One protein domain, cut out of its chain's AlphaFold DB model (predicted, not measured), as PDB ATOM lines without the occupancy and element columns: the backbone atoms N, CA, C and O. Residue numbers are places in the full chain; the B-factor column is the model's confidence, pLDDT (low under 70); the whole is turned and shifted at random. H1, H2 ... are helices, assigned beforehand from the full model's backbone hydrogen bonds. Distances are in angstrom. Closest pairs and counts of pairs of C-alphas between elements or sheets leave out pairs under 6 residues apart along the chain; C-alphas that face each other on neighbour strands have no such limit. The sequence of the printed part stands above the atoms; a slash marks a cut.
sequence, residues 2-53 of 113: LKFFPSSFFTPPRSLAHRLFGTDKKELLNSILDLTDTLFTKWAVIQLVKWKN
ATOM      1  N   LEU A   2     -24.948  51.928   0.338       74.06
ATOM      2  CA  LEU A   2     -24.248  50.855   1.093       74.06
ATOM      3  C   LEU A   2     -23.616  51.247   2.450       74.06
ATOM      4  O   LEU A   2     -23.557  50.428   3.359       74.06
ATOM      5  N   LYS A   3     -23.172  52.502   2.625       73.56
ATOM      6  CA  LYS A   3     -22.626  52.990   3.912       73.56
ATOM      7  C   LYS A   3     -23.622  52.855   5.075       73.56
ATOM      8  O   LYS A   3     -23.196  52.620   6.204       73.56
ATOM      9  N   PHE A   4     -24.916  52.973   4.778       82.19
ATOM     10  CA  PHE A   4     -25.999  52.964   5.760       82.19
ATOM     11  C   PHE A   4     -26.530  51.559   6.073       82.19
ATOM     12  O   PHE A   4     -27.311  51.413   7.004       82.19
ATOM     13  N   PHE A   5     -26.108  50.521   5.342       84.94
ATOM     14  CA  PHE A   5     -26.496  49.147   5.667       84.94
ATOM     15  C   PHE A   5     -25.773  48.642   6.920       84.94
ATOM     16  O   PHE A   5     -24.583  48.934   7.080       84.94
ATOM     17  N   PRO A   6     -26.440  47.884   7.807       85.69
ATOM     18  CA  PRO A   6     -25.781  47.217   8.926       85.69
ATOM     19  C   PRO A   6     -24.651  46.299   8.449       85.69
ATOM     20  O   PRO A   6     -24.702  45.761   7.344       85.69
ATOM     21  N   SER A   7     -23.624  46.104   9.278       82.44
ATOM     22  CA  SER A   7     -22.509  45.203   8.953       82.44
ATOM     23  C   SER A   7     -22.981  43.761   8.736       82.44
ATOM     24  O   SER A   7     -22.483  43.102   7.835       82.44
ATOM     25  N   SER A   8     -24.016  43.309   9.449       81.62
ATOM     26  CA  SER A   8     -24.599  41.966   9.305       81.62
ATOM     27  C   SER A   8     -25.088  41.620   7.892       81.62
ATOM     28  O   SER A   8     -25.111  40.447   7.535       81.62
ATOM     29  N   PHE A   9     -25.410  42.606   7.044       84.50
ATOM     30  CA  PHE A   9     -25.763  42.363   5.635       84.50
ATOM     31  C   PHE A   9     -24.579  41.863   4.793       84.50
ATOM     32  O   PHE A   9     -24.781  41.334   3.703       84.50
ATOM     33  N   PHE A  10     -23.352  42.022   5.292       87.38
ATOM     34  CA  PHE A  10     -22.118  41.558   4.658       87.38
ATOM     35  C   PHE A  10     -21.674  40.183   5.180       87.38
ATOM     36  O   PHE A  10     -20.610  39.701   4.805       87.38
ATOM     37  N   THR A  11     -22.506  39.534   5.998       87.56
ATOM     38  CA  THR A  11     -22.336  38.149   6.444       87.56
ATOM     39  C   THR A  11     -23.493  37.314   5.884       87.56
ATOM     40  O   THR A  11     -24.523  37.161   6.543       87.56
ATOM     41  N   PRO A  12     -23.394  36.810   4.639       88.25
ATOM     42  CA  PRO A  12     -24.475  36.034   4.043       88.25
ATOM     43  C   PRO A  12     -24.689  34.711   4.801       88.25
ATOM     44  O   PRO A  12     -23.722  34.114   5.283       88.25
ATOM     45  N   PRO A  13     -25.929  34.186   4.853       93.88
ATOM     46  CA  PRO A  13     -26.177  32.829   5.332       93.88
ATOM     47  C   PRO A  13     -25.316  31.806   4.582       93.88
ATOM     48  O   PRO A  13     -25.079  31.956   3.383       93.88
ATOM     49  N   ARG A  14     -24.890  30.731   5.256       94.56
ATOM     50  CA  ARG A  14     -23.927  29.754   4.705       94.56
ATOM     51  C   ARG A  14     -24.366  29.147   3.375       94.56
ATOM     52  O   ARG A  14     -23.569  29.073   2.449       94.56
ATOM     53  N   SER A  15     -25.643  28.799   3.238       94.56
ATOM     54  CA  SER A  15     -26.201  28.278   1.984       94.56
ATOM     55  C   SER A  15     -26.099  29.281   0.832       94.56
ATOM     56  O   SER A  15     -25.763  28.911  -0.294       94.56
ATOM     57  N   LEU A  16     -26.344  30.565   1.112       94.88
ATOM     58  CA  LEU A  16     -26.195  31.633   0.131       94.88
ATOM     59  C   LEU A  16     -24.721  31.843  -0.217       94.88
ATOM     60  O   LEU A  16     -24.402  31.951  -1.398       94.88
ATOM     61  N   ALA A  17     -23.835  31.848   0.781       95.38
ATOM     62  CA  ALA A  17     -22.398  31.952   0.571       95.38
ATOM     63  C   ALA A  17     -21.884  30.815  -0.325       95.38
ATOM     64  O   ALA A  17     -21.255  31.081  -1.341       95.38
ATOM     65  N   HIS A  18     -22.240  29.561  -0.037       96.56
ATOM     66  CA  HIS A  18     -21.851  28.408  -0.860       96.56
ATOM     67  C   HIS A  18     -22.333  28.540  -2.304       96.56
ATOM     68  O   HIS A  18     -21.583  28.242  -3.228       96.56
ATOM     69  N   ARG A  19     -23.557  29.036  -2.520       95.75
ATOM     70  CA  ARG A  19     -24.093  29.257  -3.869       95.75
ATOM     71  C   ARG A  19     -23.369  30.379  -4.616       95.75
ATOM     72  O   ARG A  19     -23.131  30.238  -5.815       95.75
ATOM     73  N   LEU A  20     -23.096  31.491  -3.932       95.69
ATOM     74  CA  LEU A  20     -22.443  32.673  -4.500       95.69
ATOM     75  C   LEU A  20     -20.975  32.400  -4.835       95.69
ATOM     76  O   LEU A  20     -20.516  32.807  -5.895       95.69
ATOM     77  N   PHE A  21     -20.273  31.688  -3.951       96.69
ATOM     78  CA  PHE A  21     -18.871  31.332  -4.144       96.69
ATOM     79  C   PHE A  21     -18.689  30.134  -5.088       96.69
ATOM     80  O   PHE A  21     -17.696  30.077  -5.807       96.69
ATOM     81  N   GLY A  22     -19.665  29.220  -5.123       96.19
ATOM     82  CA  GLY A  22     -19.748  28.125  -6.088       96.19
ATOM     83  C   GLY A  22     -18.623  27.100  -5.958       96.19
ATOM     84  O   GLY A  22     -17.967  26.805  -6.945       96.19
ATOM     85  N   THR A  23     -18.413  26.567  -4.750       96.44
ATOM     86  CA  THR A  23     -17.337  25.606  -4.451       96.44
ATOM     87  C   THR A  23     -17.829  24.379  -3.691       96.44
ATOM     88  O   THR A  23     -18.730  24.465  -2.847       96.44
ATOM     89  N   ASP A  24     -17.168  23.249  -3.936       94.19
ATOM     90  CA  ASP A  24     -17.310  22.031  -3.139       94.19
ATOM     91  C   ASP A  24     -16.435  22.056  -1.873       94.19
ATOM     92  O   ASP A  24     -16.685  21.308  -0.927       94.19
ATOM     93  N   LYS A  25     -15.454  22.968  -1.783       96.69
ATOM     94  CA  LYS A  25     -14.587  23.182  -0.610       96.69
ATOM     95  C   LYS A  25     -15.291  24.009   0.475       96.69
ATOM     96  O   LYS A  25     -14.771  25.006   0.975       96.69
ATOM     97  N   LYS A  26     -16.501  23.589   0.850       96.44
ATOM     98  CA  LYS A  26     -17.398  24.315   1.767       96.44
ATOM     99  C   LYS A  26     -16.803  24.545   3.150       96.44
ATOM    100  O   LYS A  26     -17.054  25.592   3.736       96.44
ATOM    101  N   GLU A  27     -16.031  23.592   3.666       97.69
ATOM    102  CA  GLU A  27     -15.374  23.716   4.974       97.69
ATOM    103  C   GLU A  27     -14.344  24.844   4.969       97.69
ATOM    104  O   GLU A  27     -14.422  25.740   5.801       97.69
ATOM    105  N   LEU A  28     -13.465  24.869   3.962       97.88
ATOM    106  CA  LEU A  28     -12.491  25.943   3.782       97.88
ATOM    107  C   LEU A  28     -13.178  27.304   3.624       97.88
ATOM    108  O   LEU A  28     -12.802  28.271   4.284       97.88
ATOM    109  N   LEU A  29     -14.212  27.378   2.780       97.31
ATOM    110  CA  LEU A  29     -14.993  28.601   2.611       97.31
ATOM    111  C   LEU A  29     -15.633  29.045   3.934       97.31
ATOM    112  O   LEU A  29     -15.614  30.232   4.256       97.31
ATOM    113  N   ASN A  30     -16.171  28.112   4.722       97.00
ATOM    114  CA  ASN A  30     -16.738  28.429   6.026       97.00
ATOM    115  C   ASN A  30     -15.682  28.996   6.974       97.00
ATOM    116  O   ASN A  30     -15.941  30.053   7.545       97.00
ATOM    117  N   SER A  31     -14.504  28.372   7.062       97.62
ATOM    118  CA  SER A  31     -13.397  28.850   7.895       97.62
ATOM    119  C   SER A  31     -12.931  30.249   7.498       97.62
ATOM    120  O   SER A  31     -12.731  31.092   8.367       97.62
ATOM    121  N   ILE A  32     -12.816  30.542   6.197       95.38
ATOM    122  CA  ILE A  32     -12.490  31.893   5.715       95.38
ATOM    123  C   ILE A  32     -13.543  32.892   6.198       95.38
ATOM    124  O   ILE A  32     -13.202  33.930   6.758       95.38
ATOM    125  N   LEU A  33     -14.823  32.573   6.013       94.50
ATOM    126  CA  LEU A  33     -15.935  33.436   6.409       94.50
ATOM    127  C   LEU A  33     -16.052  33.602   7.935       94.50
ATOM    128  O   LEU A  33     -16.485  34.658   8.379       94.50
ATOM    129  N   ASP A  34     -15.693  32.589   8.728       95.00
ATOM    130  CA  ASP A  34     -15.668  32.657  10.199       95.00
ATOM    131  C   ASP A  34     -14.539  33.564  10.713       95.00
ATOM    132  O   ASP A  34     -14.710  34.265  11.706       95.00
ATOM    133  N   LEU A  35     -13.395  33.573  10.022       95.31
ATOM    134  CA  LEU A  35     -12.227  34.394  10.362       95.31
ATOM    135  C   LEU A  35     -12.281  35.810   9.767       95.31
ATOM    136  O   LEU A  35     -11.453  36.659  10.097       95.31
ATOM    137  N   THR A  36     -13.229  36.071   8.869       93.25
ATOM    138  CA  THR A  36     -13.351  37.354   8.179       93.25
ATOM    139  C   THR A  36     -14.021  38.393   9.079       93.25
ATOM    140  O   THR A  36     -15.147  38.206   9.534       93.25
ATOM    141  N   ASP A  37     -13.374  39.546   9.269       95.00
ATOM    142  CA  ASP A  37     -14.002  40.684   9.941       95.00
ATOM    143  C   ASP A  37     -15.095  41.313   9.059       95.00
ATOM    144  O   ASP A  37     -14.857  41.838   7.962       95.00
ATOM    145  N   THR A  38     -16.326  41.293   9.557       93.62
ATOM    146  CA  THR A  38     -17.493  41.861   8.882       93.62
ATOM    147  C   THR A  38     -17.400  43.383   8.720       93.62
ATOM    148  O   THR A  38     -17.905  43.925   7.730       93.62
ATOM    149  N   LEU A  39     -16.753  44.104   9.647       93.75
ATOM    150  CA  LEU A  39     -16.550  45.552   9.509       93.75
ATOM    151  C   LEU A  39     -15.613  45.854   8.340       93.75
ATOM    152  O   LEU A  39     -15.949  46.682   7.483       93.75
ATOM    153  N   PHE A  40     -14.491  45.137   8.265       94.00
ATOM    154  CA  PHE A  40     -13.590  45.200   7.121       94.00
ATOM    155  C   PHE A  40     -14.295  44.819   5.814       94.00
ATOM    156  O   PHE A  40     -14.195  45.552   4.832       94.00
ATOM    157  N   THR A  41     -15.089  43.746   5.805       93.94
ATOM    158  CA  THR A  41     -15.827  43.299   4.609       93.94
ATOM    159  C   THR A  41     -16.784  44.371   4.100       93.94
ATOM    160  O   THR A  41     -16.766  44.718   2.915       93.94
ATOM    161  N   LYS A  42     -17.584  44.967   4.994       93.69
ATOM    162  CA  LYS A  42     -18.459  46.095   4.652       93.69
ATOM    163  C   LYS A  42     -17.659  47.245   4.046       93.69
ATOM    164  O   LYS A  42     -18.060  47.803   3.021       93.69
ATOM    165  N   TRP A  43     -16.551  47.624   4.681       94.69
ATOM    166  CA  TRP A  43     -15.690  48.689   4.176       94.69
ATOM    167  C   TRP A  43     -15.146  48.356   2.780       94.69
ATOM    168  O   TRP A  43     -15.281  49.185   1.878       94.69
ATOM    169  N   ALA A  44     -14.621  47.147   2.574       94.50
ATOM    170  CA  ALA A  44     -14.015  46.706   1.321       94.50
ATOM    171  C   ALA A  44     -15.027  46.700   0.169       94.50
ATOM    172  O   ALA A  44     -14.754  47.266  -0.890       94.50
ATOM    173  N   VAL A  45     -16.238  46.174   0.390       92.38
ATOM    174  CA  VAL A  45     -17.315  46.201  -0.615       92.38
ATOM    175  C   VAL A  45     -17.714  47.640  -0.961       92.38
ATOM    176  O   VAL A  45     -17.927  47.962  -2.131       92.38
ATOM    177  N   ILE A  46     -17.773  48.543   0.026       93.75
ATOM    178  CA  ILE A  46     -18.040  49.965  -0.232       93.75
ATOM    179  C   ILE A  46     -16.937  50.587  -1.094       93.75
ATOM    180  O   ILE A  46     -17.268  51.375  -1.981       93.75
ATOM    181  N   GLN A  47     -15.662  50.268  -0.844       94.94
ATOM    182  CA  GLN A  47     -14.563  50.770  -1.673       94.94
ATOM    183  C   GLN A  47     -14.648  50.217  -3.093       94.94
ATOM    184  O   GLN A  47     -14.590  50.999  -4.039       94.94
ATOM    185  N   LEU A  48     -14.866  48.907  -3.240       92.00
ATOM    186  CA  LEU A  48     -14.971  48.233  -4.532       92.00
ATOM    187  C   LEU A  48     -16.075  48.850  -5.405       92.00
ATOM    188  O   LEU A  48     -15.816  49.260  -6.531       92.00
ATOM    189  N   VAL A  49     -17.289  48.998  -4.868       90.69
ATOM    190  CA  VAL A  49     -18.441  49.540  -5.615       90.69
ATOM    191  C   VAL A  49     -18.270  51.024  -5.951       90.69
ATOM    192  O   VAL A  49     -18.793  51.511  -6.953       90.69
ATOM    193  N   LYS A  50     -17.566  51.782  -5.105       92.56
ATOM    194  CA  LYS A  50     -17.325  53.215  -5.331       92.56
ATOM    195  C   LYS A  50     -16.079  53.502  -6.156       92.56
ATOM    196  O   LYS A  50     -15.841  54.671  -6.473       92.56
ATOM    197  N   TRP A  51     -15.291  52.482  -6.475       92.56
ATOM    198  CA  TRP A  51     -14.044  52.640  -7.193       92.56
ATOM    199  C   TRP A  51     -14.298  53.225  -8.586       92.56
ATOM    200  O   TRP A  51     -15.000  52.648  -9.413       92.56
ATOM    201  N   LYS A  52     -13.710  54.395  -8.856       91.06
ATOM    202  CA  LYS A  52     -13.776  55.072 -10.160       91.06
ATOM    203  C   LYS A  52     -12.412  55.002 -10.830       91.06
ATOM    204  O   LYS A  52     -11.651  55.969 -10.796       91.06
ATOM    205  N   ASN A  53     -12.102  53.853 -11.425       87.81
ATOM    206  CA  ASN A  53     -10.916  53.740 -12.264       87.81
ATOM    207  C   ASN A  53     -11.068  54.677 -13.479       87.81
ATOM    208  O   ASN A  53     -12.109  54.681 -14.130       87.81
TER     209      ASN A  53
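This is residues 2 to 53 of the 113 residues of an uncharacterized protein of Echinicola sp. LN3S3 (UniProt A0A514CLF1). Four helices follow one another round an open, loose ring: the longest, H4, and the one-turn H1 make one end, and H2 and H3, set crosswise to each other, make the other. Two strips of chain, residues 11 to 13 and residues 36 to 37, run between the two ends, with an empty middle between them. The printed part has 52 residues, with four named helices in the order H1, H2, H3, H4 and no named strand, and its class is all helix. It is only just loose, close to compact, with a radius of gyration of the C-alphas of 12.2 A, and it spans 34 by 24 by 17 A.

H4, residues 38 to 50, touches H1, residues 7 to 10, with its residues 38 to 42 alone; the closest C-alphas are those of Lys 42 and Phe 10, 5.8 A apart. H3, residues 26 to 35, and H2, residues 14 to 21, only just touch, with 3 pairs of C-alphas within 8 A. Their closest C-alphas, those of Lys 26 and His 18, are 6.6 A apart, and their lines are about perpendicular at 77 degrees. H4 is apart from H2 and H3, and H1 is apart from H2 and H3. In H2, H3 and H4 every O i to N i+4 pair is within hydrogen-bond range; H1 is too short for such a pair.

H4 measures 18.2 A from C-alpha 38 at (-17.493, 41.861, 8.882) to C-alpha 50 at (-17.325, 53.215, -5.331). H3 measures 14.2 A, H2 10.3 A and H1 5.6 A. H1 begins with C-alpha 7 at (-22.509, 45.203, 8.953).

The C-alphas of Glu 27 and Asn 53, the two farthest apart, are 34.9 A from each other. The printed part has no cut, and its three links between helices are tight. The mean pLDDT of the printed part is 92.2, and no printed residue is under 70.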